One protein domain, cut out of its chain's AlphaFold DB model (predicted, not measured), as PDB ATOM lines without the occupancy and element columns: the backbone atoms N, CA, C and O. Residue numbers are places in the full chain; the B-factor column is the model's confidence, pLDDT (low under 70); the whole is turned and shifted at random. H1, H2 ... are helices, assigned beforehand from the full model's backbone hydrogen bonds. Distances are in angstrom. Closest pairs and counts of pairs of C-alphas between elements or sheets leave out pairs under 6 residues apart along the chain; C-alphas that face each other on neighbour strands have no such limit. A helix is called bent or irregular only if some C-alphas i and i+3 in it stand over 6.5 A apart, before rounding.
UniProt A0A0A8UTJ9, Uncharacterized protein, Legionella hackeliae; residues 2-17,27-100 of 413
ATOM      1  N   GLY A   2     -31.764 -39.804  11.851       63.62
ATOM      2  CA  GLY A   2     -30.344 -39.700  11.450       63.62
ATOM      3  C   GLY A   2     -30.035 -39.800   9.944       63.62
ATOM      4  O   GLY A   2     -29.184 -39.062   9.458       63.62
ATOM      5  N   LYS A   3     -30.747 -40.645   9.176       73.62
ATOM      6  CA  LYS A   3     -30.522 -40.786   7.718       73.62
ATOM      7  C   LYS A   3     -30.861 -39.511   6.931       73.62
ATOM      8  O   LYS A   3     -30.140 -39.170   6.002       73.62
ATOM      9  N   THR A   4     -31.927 -38.803   7.305       81.00
ATOM     10  CA  THR A   4     -32.354 -37.560   6.638       81.00
ATOM     11  C   THR A   4     -31.400 -36.410   6.952       81.00
ATOM     12  O   THR A   4     -30.970 -35.708   6.044       81.00
ATOM     13  N   VAL A   5     -30.984 -36.275   8.217       82.62
ATOM     14  CA  VAL A   5     -30.020 -35.238   8.622       82.62
ATOM     15  C   VAL A   5     -28.656 -35.456   7.971       82.62
ATOM     16  O   VAL A   5     -28.050 -34.494   7.517       82.62
ATOM     17  N   LYS A   6     -28.193 -36.710   7.868       87.31
ATOM     18  CA  LYS A   6     -26.946 -37.038   7.164       87.31
ATOM     19  C   LYS A   6     -26.984 -36.583   5.700       87.31
ATOM     20  O   LYS A   6     -26.048 -35.926   5.268       87.31
ATOM     21  N   LYS A   7     -28.075 -36.855   4.973       87.31
ATOM     22  CA  LYS A   7     -28.232 -36.402   3.579       87.31
ATOM     23  C   LYS A   7     -28.206 -34.878   3.452       87.31
ATOM     24  O   LYS A   7     -27.548 -34.358   2.559       87.31
ATOM     25  N   HIS A   8     -28.900 -34.161   4.340       85.44
ATOM     26  CA  HIS A   8     -28.849 -32.697   4.343       85.44
ATOM     27  C   HIS A   8     -27.444 -32.182   4.648       85.44
ATOM     28  O   HIS A   8     -26.962 -31.296   3.956       85.44
ATOM     29  N   PHE A   9     -26.762 -32.771   5.630       89.50
ATOM     30  CA  PHE A   9     -25.388 -32.415   5.958       89.50
ATOM     31  C   PHE A   9     -24.430 -32.635   4.776       89.50
ATOM     32  O   PHE A   9     -23.678 -31.732   4.429       89.50
ATOM     33  N   GLU A  10     -24.486 -33.799   4.123       90.31
ATOM     34  CA  GLU A  10     -23.665 -34.113   2.943       90.31
ATOM     35  C   GLU A  10     -23.918 -33.126   1.796       90.31
ATOM     36  O   GLU A  10     -22.971 -32.650   1.166       90.31
ATOM     37  N   TRP A  11     -25.184 -32.767   1.561       86.38
ATOM     38  CA  TRP A  11     -25.555 -31.759   0.569       86.38
ATOM     39  C   TRP A  11     -24.979 -30.377   0.913       86.38
ATOM     40  O   TRP A  11     -24.349 -29.754   0.060       86.38
ATOM     41  N   VAL A  12     -25.111 -29.936   2.171       84.88
ATOM     42  CA  VAL A  12     -24.544 -28.664   2.653       84.88
ATOM     43  C   VAL A  12     -23.028 -28.654   2.489       84.88
ATOM     44  O   VAL A  12     -22.496 -27.744   1.868       84.88
ATOM     45  N   VAL A  13     -22.319 -29.676   2.976       88.38
ATOM     46  CA  VAL A  13     -20.854 -29.767   2.859       88.38
ATOM     47  C   VAL A  13     -20.400 -29.718   1.403       88.38
ATOM     48  O   VAL A  13     -19.423 -29.039   1.097       88.38
ATOM     49  N   THR A  14     -21.110 -30.400   0.502       87.69
ATOM     50  CA  THR A  14     -20.800 -30.379  -0.934       87.69
ATOM     51  C   THR A  14     -20.897 -28.960  -1.493       87.69
ATOM     52  O   THR A  14     -19.967 -28.505  -2.152       87.69
ATOM     53  N   ARG A  15     -21.972 -28.231  -1.165       81.88
ATOM     54  CA  ARG A  15     -22.167 -26.832  -1.584       81.88
ATOM     55  C   ARG A  15     -21.156 -25.868  -0.976       81.88
ATOM     56  O   ARG A  15     -20.731 -24.930  -1.630       81.88
ATOM     57  N   LEU A  16     -20.753 -26.087   0.271       81.00
ATOM     58  CA  LEU A  16     -19.755 -25.232   0.911       81.00
ATOM     59  C   LEU A  16     -18.357 -25.419   0.304       81.00
ATOM     60  O   LEU A  16     -17.594 -24.463   0.256       81.00
ATOM     61  N   LYS A  17     -18.031 -26.628  -0.169       83.75
ATOM     62  CA  LYS A  17     -16.725 -26.958  -0.765       83.75
ATOM     63  C   LYS A  17     -16.601 -26.619  -2.248       83.75
ATOM     64  O   LYS A  17     -15.487 -26.565  -2.758       83.75
ATOM     65  N   SER A  27     -22.607  -6.071  -5.465       62.34
ATOM     66  CA  SER A  27     -23.820  -5.425  -5.976       62.34
ATOM     67  C   SER A  27     -25.062  -6.305  -5.786       62.34
ATOM     68  O   SER A  27     -26.112  -5.810  -5.368       62.34
ATOM     69  N   LYS A  28     -24.915  -7.628  -5.951       65.88
ATOM     70  CA  LYS A  28     -25.976  -8.617  -5.723       65.88
ATOM     71  C   LYS A  28     -26.353  -8.723  -4.241       65.88
ATOM     72  O   LYS A  28     -27.536  -8.802  -3.909       65.88
ATOM     73  N   PHE A  29     -25.374  -8.653  -3.333       65.69
ATOM     74  CA  PHE A  29     -25.651  -8.617  -1.892       65.69
ATOM     75  C   PHE A  29     -26.458  -7.375  -1.499       65.69
ATOM     76  O   PHE A  29     -27.413  -7.480  -0.730       65.69
ATOM     77  N   ILE A  30     -26.117  -6.204  -2.045       62.78
ATOM     78  CA  ILE A  30     -26.848  -4.962  -1.762       62.78
ATOM     79  C   ILE A  30     -28.303  -5.073  -2.238       62.78
ATOM     80  O   ILE A  30     -29.208  -4.731  -1.475       62.78
ATOM     81  N   SER A  31     -28.544  -5.616  -3.437       71.31
ATOM     82  CA  SER A  31     -29.908  -5.808  -3.954       71.31
ATOM     83  C   SER A  31     -30.718  -6.861  -3.189       71.31
ATOM     84  O   SER A  31     -31.940  -6.755  -3.108       71.31
ATOM     85  N   GLU A  32     -30.063  -7.862  -2.591       75.06
ATOM     86  CA  GLU A  32     -30.725  -8.982  -1.905       75.06
ATOM     87  C   GLU A  32     -30.638  -8.910  -0.368       75.06
ATOM     88  O   GLU A  32     -31.113  -9.810   0.329       75.06
ATOM     89  N   LYS A  33     -30.096  -7.820   0.192       78.31
ATOM     90  CA  LYS A  33     -29.858  -7.644   1.636       78.31
ATOM     91  C   LYS A  33     -31.102  -7.901   2.487       78.31
ATOM     92  O   LYS A  33     -31.013  -8.540   3.532       78.31
ATOM     93  N   SER A  34     -32.269  -7.426   2.052       81.00
ATOM     94  CA  SER A  34     -33.537  -7.637   2.767       81.00
ATOM     95  C   SER A  34     -33.929  -9.118   2.812       81.00
ATOM     96  O   SER A  34     -34.332  -9.619   3.863       81.00
ATOM     97  N   GLN A  35     -33.743  -9.842   1.705       78.00
ATOM     98  CA  GLN A  35     -34.008 -11.278   1.630       78.00
ATOM     99  C   GLN A  35     -33.008 -12.072   2.467       78.00
ATOM    100  O   GLN A  35     -33.416 -12.987   3.182       78.00
ATOM    101  N   TYR A  36     -31.726 -11.700   2.432       78.56
ATOM    102  CA  TYR A  36     -30.695 -12.298   3.276       78.56
ATOM    103  C   TYR A  36     -31.028 -12.140   4.761       78.56
ATOM    104  O   TYR A  36     -31.046 -13.123   5.497       78.56
ATOM    105  N   MET A  37     -31.371 -10.922   5.198       81.50
ATOM    106  CA  MET A  37     -31.758 -10.655   6.587       81.50
ATOM    107  C   MET A  37     -32.998 -11.456   6.996       81.50
ATOM    108  O   MET A  37     -33.026 -12.023   8.086       81.50
ATOM    109  N   HIS A  38     -33.994 -11.566   6.111       83.56
ATOM    110  CA  HIS A  38     -35.188 -12.368   6.364       83.56
ATOM    111  C   HIS A  38     -34.870 -13.866   6.501       83.56
ATOM    112  O   HIS A  38     -35.298 -14.498   7.467       83.56
ATOM    113  N   CYS A  39     -34.086 -14.439   5.582       79.94
ATOM    114  CA  CYS A  39     -33.713 -15.854   5.648       79.94
ATOM    115  C   CYS A  39     -32.808 -16.137   6.858       79.94
ATOM    116  O   CYS A  39     -33.001 -17.137   7.542       79.94
ATOM    117  N   ASN A  40     -31.884 -15.228   7.190       81.75
ATOM    118  CA  ASN A  40     -31.038 -15.332   8.379       81.75
ATOM    119  C   ASN A  40     -31.863 -15.287   9.675       81.75
ATOM    120  O   ASN A  40     -31.645 -16.088  10.581       81.75
ATOM    121  N   TYR A  41     -32.861 -14.401   9.751       86.12
ATOM    122  CA  TYR A  41     -33.800 -14.376  10.872       86.12
ATOM    123  C   TYR A  41     -34.537 -15.717  11.002       86.12
ATOM    124  O   TYR A  41     -34.586 -16.292  12.088       86.12
ATOM    125  N   ARG A  42     -35.051 -16.273   9.899       87.62
ATOM    126  CA  ARG A  42     -35.739 -17.574   9.918       87.62
ATOM    127  C   ARG A  42     -34.816 -18.739  10.283       87.62
ATOM    128  O   ARG A  42     -35.226 -19.619  11.037       87.62
ATOM    129  N   LEU A  43     -33.567 -18.720   9.818       86.06
ATOM    130  CA  LEU A  43     -32.535 -19.679  10.216       86.06
ATOM    131  C   LEU A  43     -32.310 -19.671  11.732       86.06
ATOM    132  O   LEU A  43     -32.299 -20.726  12.361       86.06
ATOM    133  N   GLN A  44     -32.169 -18.488  12.334       85.19
ATOM    134  CA  GLN A  44     -31.960 -18.346  13.780       85.19
ATOM    135  C   GLN A  44     -33.138 -18.866  14.611       85.19
ATOM    136  O   GLN A  44     -32.932 -19.397  15.701       85.19
ATOM    137  N   HIS A  45     -34.355 -18.721  14.087       87.81
ATOM    138  CA  HIS A  45     -35.599 -19.099  14.758       87.81
ATOM    139  C   HIS A  45     -36.126 -20.468  14.307       87.81
ATOM    140  O   HIS A  45     -37.269 -20.819  14.591       87.81
ATOM    141  N   SER A  46     -35.310 -21.261  13.610       87.38
ATOM    142  CA  SER A  46     -35.695 -22.607  13.189       87.38
ATOM    143  C   SER A  46     -35.885 -23.519  14.406       87.38
ATOM    144  O   SER A  46     -34.985 -23.675  15.231       87.38
ATOM    145  N   HIS A  47     -37.062 -24.141  14.517       85.31
ATOM    146  CA  HIS A  47     -37.414 -25.012  15.646       85.31
ATOM    147  C   HIS A  47     -36.996 -26.472  15.442       85.31
ATOM    148  O   HIS A  47     -36.953 -27.247  16.398       85.31
ATOM    149  N   SER A  48     -36.661 -26.853  14.209       86.00
ATOM    150  CA  SER A  48     -36.177 -28.185  13.874       86.00
ATOM    151  C   SER A  48     -34.984 -28.127  12.924       86.00
ATOM    152  O   SER A  48     -34.806 -27.174  12.167       86.00
ATOM    153  N   ILE A  49     -34.181 -29.196  12.920       83.00
ATOM    154  CA  ILE A  49     -33.085 -29.354  11.952       83.00
ATOM    155  C   ILE A  49     -33.605 -29.392  10.507       83.00
ATOM    156  O   ILE A  49     -32.886 -29.010   9.592       83.00
ATOM    157  N   HIS A  50     -34.850 -29.829  10.293       83.69
ATOM    158  CA  HIS A  50     -35.472 -29.842   8.972       83.69
ATOM    159  C   HIS A  50     -35.794 -28.420   8.499       83.69
ATOM    160  O   HIS A  50     -35.407 -28.058   7.392       83.69
ATOM    161  N   ASP A  51     -36.420 -27.600   9.349       85.75
ATOM    162  CA  ASP A  51     -36.710 -26.192   9.034       85.75
ATOM    163  C   ASP A  51     -35.421 -25.406   8.806       85.75
ATOM    164  O   ASP A  51     -35.313 -24.639   7.852       85.75
ATOM    165  N   PHE A  52     -34.409 -25.684   9.632       87.88
ATOM    166  CA  PHE A  52     -33.078 -25.117   9.482       87.88
ATOM    167  C   PHE A  52     -32.462 -25.471   8.122       87.88
ATOM    168  O   PHE A  52     -32.001 -24.584   7.408       87.88
ATOM    169  N   CYS A  53     -32.489 -26.750   7.725       84.88
ATOM    170  CA  CYS A  53     -31.987 -27.174   6.414       84.88
ATOM    171  C   CYS A  53     -32.803 -26.563   5.268       84.88
ATOM    172  O   CYS A  53     -32.233 -26.152   4.267       84.88
ATOM    173  N   TYR A  54     -34.124 -26.459   5.407       85.25
ATOM    174  CA  TYR A  54     -34.984 -25.863   4.388       85.25
ATOM    175  C   TYR A  54     -34.658 -24.380   4.144       85.25
ATOM    176  O   TYR A  54     -34.515 -23.965   2.994       85.25
ATOM    177  N   GLU A  55     -34.483 -23.583   5.203       86.94
ATOM    178  CA  GLU A  55     -34.095 -22.172   5.072       86.94
ATOM    179  C   GLU A  55     -32.642 -22.009   4.599       86.94
ATOM    180  O   GLU A  55     -32.353 -21.135   3.782       86.94
ATOM    181  N   LEU A  56     -31.737 -22.895   5.028       84.56
ATOM    182  CA  LEU A  56     -30.354 -22.923   4.551       84.56
ATOM    183  C   LEU A  56     -30.275 -23.214   3.048       84.56
ATOM    184  O   LEU A  56     -29.517 -22.559   2.337       84.56
ATOM    185  N   ASN A  57     -31.075 -24.158   2.550       82.75
ATOM    186  CA  ASN A  57     -31.102 -24.490   1.129       82.75
ATOM    187  C   ASN A  57     -31.538 -23.285   0.290       82.75
ATOM    188  O   ASN A  57     -30.904 -23.001  -0.715       82.75
ATOM    189  N   LYS A  58     -32.540 -22.514   0.736       82.44
ATOM    190  CA  LYS A  58     -32.957 -21.280   0.040       82.44
ATOM    191  C   LYS A  58     -31.832 -20.257  -0.076       82.44
ATOM    192  O   LYS A  58     -31.760 -19.547  -1.073       82.44
ATOM    193  N   ILE A  59     -31.005 -20.150   0.960       80.31
ATOM    194  CA  ILE A  59     -29.854 -19.249   0.994       80.31
ATOM    195  C   ILE A  59     -28.790 -19.736  -0.001       80.31
ATOM    196  O   ILE A  59     -28.379 -18.984  -0.883       80.31
ATOM    197  N   LEU A  60     -28.431 -21.021   0.065       78.62
ATOM    198  CA  LEU A  60     -27.420 -21.617  -0.810       78.62
ATOM    199  C   LEU A  60     -27.849 -21.649  -2.288       78.62
ATOM    200  O   LEU A  60     -27.054 -21.288  -3.152       78.62
ATOM    201  N   ASP A  61     -29.104 -21.994  -2.591       78.88
ATOM    202  CA  ASP A  61     -29.645 -22.045  -3.960       78.88
ATOM    203  C   ASP A  61     -29.741 -20.654  -4.607       78.88
ATOM    204  O   ASP A  61     -29.642 -20.521  -5.826       78.88
ATOM    205  N   LYS A  62     -29.899 -19.594  -3.804       74.25
ATOM    206  CA  LYS A  62     -29.871 -18.204  -4.283       74.25
ATOM    207  C   LYS A  62     -28.457 -17.646  -4.452       74.25
ATOM    208  O   LYS A  62     -28.303 -16.509  -4.908       74.25
ATOM    209  N   HIS A  63     -27.426 -18.427  -4.127       70.94
ATOM    210  CA  HIS A  63     -26.039 -17.965  -4.062       70.94
ATOM    211  C   HIS A  63     -25.859 -16.808  -3.058       70.94
ATOM    212  O   HIS A  63     -25.082 -15.875  -3.278       70.94
ATOM    213  N   LEU A  64     -26.627 -16.841  -1.966       70.75
ATOM    214  CA  LEU A  64     -26.459 -15.970  -0.809       70.75
ATOM    215  C   LEU A  64     -25.539 -16.704   0.158       70.75
ATOM    216  O   LEU A  64     -25.945 -17.673   0.783       70.75
ATOM    217  N   TYR A  65     -24.270 -16.328   0.225       67.50
ATOM    218  CA  TYR A  65     -23.273 -17.227   0.786       67.50
ATOM    219  C   TYR A  65     -23.032 -17.082   2.292       67.50
ATOM    220  O   TYR A  65     -23.260 -16.012   2.862       67.50
ATOM    221  N   PRO A  66     -22.594 -18.173   2.952       69.06
ATOM    222  CA  PRO A  66     -22.315 -18.204   4.382       69.06
ATOM    223  C   PRO A  66     -21.264 -17.188   4.810       69.06
ATOM    224  O   PRO A  66     -20.141 -17.198   4.319       69.06
ATOM    225  N   ASN A  67     -21.613 -16.363   5.791       76.19
ATOM    226  CA  ASN A  67     -20.650 -15.612   6.581       76.19
ATOM    227  C   ASN A  67     -20.242 -16.413   7.832       76.19
ATOM    228  O   ASN A  67     -20.754 -17.503   8.109       76.19
ATOM    229  N   ASP A  68     -19.334 -15.845   8.615       78.75
ATOM    230  CA  ASP A  68     -18.914 -16.351   9.922       78.75
ATOM    231  C   ASP A  68     -20.096 -16.725  10.842       78.75
ATOM    232  O   ASP A  68     -20.104 -17.773  11.498       78.75
ATOM    233  N   PHE A  69     -21.143 -15.896  10.843       82.06
ATOM    234  CA  PHE A  69     -22.353 -16.123  11.619       82.06
ATOM    235  C   PHE A  69     -23.095 -17.399  11.192       82.06
ATOM    236  O   PHE A  69     -23.545 -18.172  12.044       82.06
ATOM    237  N   MET A  70     -23.199 -17.661   9.888       81.81
ATOM    238  CA  MET A  70     -23.801 -18.893   9.389       81.81
ATOM    239  C   MET A  70     -22.989 -20.125   9.775       81.81
ATOM    240  O   MET A  70     -23.581 -21.097  10.240       81.81
ATOM    241  N   PHE A  71     -21.656 -20.093   9.683       86.88
ATOM    242  CA  PHE A  71     -20.824 -21.220  10.125       86.88
ATOM    243  C   PHE A  71     -21.018 -21.538  11.608       86.88
ATOM    244  O   PHE A  71     -21.177 -22.706  11.969       86.88
ATOM    245  N   LYS A  72     -21.123 -20.515  12.462       88.25
ATOM    246  CA  LYS A  72     -21.498 -20.693  13.872       88.25
ATOM    247  C   LYS A  72     -22.833 -21.436  14.020       88.25
ATOM    248  O   LYS A  72     -22.926 -22.360  14.830       88.25
ATOM    249  N   LEU A  73     -23.867 -21.050  13.268       88.19
ATOM    250  CA  LEU A  73     -25.173 -21.718  13.323       88.19
ATOM    251  C   LEU A  73     -25.115 -23.157  12.799       88.19
ATOM    252  O   LEU A  73     -25.643 -24.055  13.449       88.19
ATOM    253  N   LEU A  74     -24.439 -23.385  11.670       90.50
ATOM    254  CA  LEU A  74     -24.254 -24.710  11.076       90.50
ATOM    255  C   LEU A  74     -23.572 -25.660  12.062       90.50
ATOM    256  O   LEU A  74     -24.089 -26.742  12.340       90.50
ATOM    257  N   ILE A  75     -22.447 -25.230  12.641       93.38
ATOM    258  CA  ILE A  75     -21.696 -25.981  13.654       93.38
ATOM    259  C   ILE A  75     -22.592 -26.304  14.848       93.38
ATOM    260  O   ILE A  75     -22.629 -27.447  15.302       93.38
ATOM    261  N   LYS A  76     -23.347 -25.319  15.347       91.00
ATOM    262  CA  LYS A  76     -24.251 -25.505  16.485       91.00
ATOM    263  C   LYS A  76     -25.346 -26.531  16.184       91.00
ATOM    264  O   LYS A  76     -25.562 -27.422  17.000       91.00
ATOM    265  N   GLU A  77     -26.047 -26.409  15.060       90.56
ATOM    266  CA  GLU A  77     -27.226 -27.232  14.769       90.56
ATOM    267  C   GLU A  77     -26.860 -28.640  14.283       90.56
ATOM    268  O   GLU A  77     -27.363 -29.623  14.832       90.56
ATOM    269  N   PHE A  78     -25.920 -28.781  13.342       92.19
ATOM    270  CA  PHE A  78     -25.452 -30.106  12.917       92.19
ATOM    271  C   PHE A  78     -24.630 -30.804  14.003       92.19
ATOM    272  O   PHE A  78     -24.718 -32.024  14.167       92.19
ATOM    273  N   GLY A  79     -23.885 -30.039  14.799       92.81
ATOM    274  CA  GLY A  79     -23.081 -30.558  15.893       92.81
ATOM    275  C   GLY A  79     -23.884 -31.154  17.048       92.81
ATOM    276  O   GLY A  79     -23.432 -32.122  17.658       92.81
ATOM    277  N   LYS A  80     -25.101 -30.649  17.317       90.69
ATOM    278  CA  LYS A  80     -26.045 -31.284  18.263       90.69
ATOM    279  C   LYS A  80     -26.383 -32.719  17.859       90.69
ATOM    280  O   LYS A  80     -26.681 -33.537  18.723       90.69
ATOM    281  N   VAL A  81     -26.370 -33.006  16.557       90.62
ATOM    282  CA  VAL A  81     -26.666 -34.334  16.011       90.62
ATOM    283  C   VAL A  81     -25.411 -35.199  15.986       90.62
ATOM    284  O   VAL A  81     -25.471 -36.372  16.352       90.62
ATOM    285  N   ASN A  82     -24.278 -34.642  15.553       92.25
ATOM    286  CA  ASN A  82     -23.005 -35.351  15.519       92.25
ATOM    287  C   ASN A  82     -21.824 -34.374  15.620       92.25
ATOM    288  O   ASN A  82     -21.648 -33.515  14.759       92.25
ATOM    289  N   LEU A  83     -20.960 -34.564  16.621       95.00
ATOM    290  CA  LEU A  83     -19.757 -33.748  16.806       95.00
ATOM    291  C   LEU A  83     -18.838 -33.755  15.572       95.00
ATOM    292  O   LEU A  83     -18.249 -32.731  15.249       95.00
ATOM    293  N   GLN A  84     -18.757 -34.870  14.842       95.44
ATOM    294  CA  GLN A  84     -17.936 -34.955  13.629       95.44
ATOM    295  C   GLN A  84     -18.426 -34.010  12.526       95.44
ATOM    296  O   GLN A  84     -17.622 -33.489  11.759       95.44
ATOM    297  N   TYR A  85     -19.730 -33.723  12.471       95.38
ATOM    298  CA  TYR A  85     -20.272 -32.740  11.531       95.38
ATOM    299  C   TYR A  85     -19.825 -31.323  11.888       95.38
ATOM    300  O   TYR A  85     -19.445 -30.560  11.004       95.38
ATOM    301  N   ALA A  86     -19.804 -30.990  13.181       96.00
ATOM    302  CA  ALA A  86     -19.276 -29.717  13.658       96.00
ATOM    303  C   ALA A  86     -17.781 -29.553  13.339       96.00
ATOM    304  O   ALA A  86     -17.388 -28.492  12.864       96.00
ATOM    305  N   LEU A  87     -16.968 -30.597  13.531       96.94
ATOM    306  CA  LEU A  87     -15.537 -30.565  13.204       96.94
ATOM    307  C   LEU A  87     -15.291 -30.382  11.699       96.94
ATOM    308  O   LEU A  87     -14.473 -29.554  11.308       96.94
ATOM    309  N   GLN A  88     -16.041 -31.084  10.846       95.81
ATOM    310  CA  GLN A  88     -15.938 -30.916   9.391       95.81
ATOM    311  C   GLN A  88     -16.350 -29.512   8.933       95.81
ATOM    312  O   GLN A  88     -15.679 -28.926   8.090       95.81
ATOM    313  N   LEU A  89     -17.429 -28.955   9.492       94.06
ATOM    314  CA  LEU A  89     -17.852 -27.582   9.195       94.06
ATOM    315  C   LEU A  89     -16.829 -26.551   9.674       94.06
ATOM    316  O   LEU A  89     -16.627 -25.551   8.994       94.06
ATOM    317  N   ASN A  90     -16.170 -26.803  10.806       95.12
ATOM    318  CA  ASN A  90     -15.078 -25.961  11.279       95.12
ATOM    319  C   ASN A  90     -13.881 -26.004  10.336       95.12
ATOM    320  O   ASN A  90     -13.329 -24.958  10.026       95.12
ATOM    321  N   GLN A  91     -13.516 -27.189   9.839       94.94
ATOM    322  CA  GLN A  91     -12.432 -27.310   8.870       94.94
ATOM    323  C   GLN A  91     -12.738 -26.517   7.597       94.94
ATOM    324  O   GLN A  91     -11.893 -25.765   7.136       94.94
ATOM    325  N   ILE A  92     -13.973 -26.594   7.091       91.62
ATOM    326  CA  ILE A  92     -14.397 -25.768   5.953       91.62
ATOM    327  C   ILE A  92     -14.302 -24.276   6.312       91.62
ATOM    328  O   ILE A  92     -13.767 -23.499   5.532       91.62
ATOM    329  N   ALA A  93     -14.765 -23.855   7.494       91.06
ATOM    330  CA  ALA A  93     -14.621 -22.462   7.924       91.06
ATOM    331  C   ALA A  93     -13.144 -22.018   7.951       91.06
ATOM    332  O   ALA A  93     -12.828 -20.921   7.503       91.06
ATOM    333  N   ILE A  94     -12.244 -22.882   8.427       92.88
ATOM    334  CA  ILE A  94     -10.794 -22.657   8.493       92.88
ATOM    335  C   ILE A  94     -10.179 -22.520   7.101       92.88
ATOM    336  O   ILE A  94      -9.458 -21.547   6.859       92.88
ATOM    337  N   ASP A  95     -10.486 -23.453   6.194       91.00
ATOM    338  CA  ASP A  95      -9.989 -23.478   4.807       91.00
ATOM    339  C   ASP A  95     -10.335 -22.177   4.064       91.00
ATOM    340  O   ASP A  95      -9.650 -21.753   3.136       91.00
ATOM    341  N   HIS A  96     -11.388 -21.516   4.532       86.06
ATOM    342  CA  HIS A  96     -11.947 -20.301   3.979       86.06
ATOM    343  C   HIS A  96     -11.708 -19.038   4.812       86.06
ATOM    344  O   HIS A  96     -12.206 -17.971   4.456       86.06
ATOM    345  N   ASN A  97     -10.951 -19.133   5.909       88.25
ATOM    346  CA  ASN A  97     -10.691 -18.030   6.842       88.25
ATOM    347  C   ASN A  97     -11.971 -17.355   7.391       88.25
ATOM    348  O   ASN A  97     -11.998 -16.157   7.674       88.25
ATOM    349  N   LEU A  98     -13.038 -18.141   7.539       88.38
ATOM    350  CA  LEU A  98     -14.319 -17.765   8.146       88.38
ATOM    351  C   LEU A  98     -14.443 -18.265   9.593       88.38
ATOM    352  O   LEU A  98     -15.479 -18.071  10.236       88.38
ATOM    353  N   ASP A  99     -13.408 -18.922  10.120       93.12
ATOM    354  CA  ASP A  99     -13.361 -19.343  11.509       93.12
ATOM    355  C   ASP A  99     -13.229 -18.140  12.456       93.12
ATOM    356  O   ASP A  99     -12.485 -17.175  12.243       93.12
ATOM    357  N   THR A 100     -13.993 -18.207  13.542       94.56
ATOM    358  CA  THR A 100     -14.066 -17.163  14.569       94.56
ATOM    359  C   THR A 100     -13.966 -17.777  15.956       94.56
ATOM    360  O   THR A 100     -14.269 -18.964  16.115       94.56
TER     361      THR A 100
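AT A GLANCE: This is residues 2 to 17 and 27 to 100 of the 413 residues of an uncharacterized protein of Legionella hackeliae (UniProt A0A0A8UTJ9). Four helices, H1, H3, H4 and H5, make a not fully closed bundle, H1 bridging H3 and H5; kinked H2 packs on H3 with residues 36 to 43. The 90 printed residues hold five named helices, H1 to H5 in order: all helix. The whole is compact, radius of gyration of the C-alphas 12.6 A, spans 36 by 28 by 20 A.

IN THESE COORDINATES: From C-alpha 2 at (-30.344, -39.700, 11.450), H1 runs to residue 17, 22.3 A. H2, residues 27 to 44, 25.0 A, is irregular: C-alphas 31 and 34 are 7.9 A apart. Then find H3, 49 to 61, 17.8 A; H4, 68 to 81, 20.5 A; H5, 83 to 95, 18.6 A, ending at (-9.989, -23.478, 4.807).

HOW THE PARTS SIT: H1 touches H3, closest C-alphas His 8 and Cys 53, 6.7 A, and H5, Lys 17 and Ile 92, 7.2 A. Hairpins are H2 with H3, Leu 43 and Phe 52, 5.5 A, and H4 with H5, Ile 75 and Ala 86, 4.5 A. Every O i to N i+4 pair is within hydrogen-bond range in H1, H3, H5; H2 has 12 of 14, H4 9 of 10.

THE WHOLE: Residues 18 to 26 are cut out, a gap of 23.3 A between C-alphas 17 and 27. No link printed whole is long. Residues 2, 27 to 30 and 65 to 66 have pLDDT under 70.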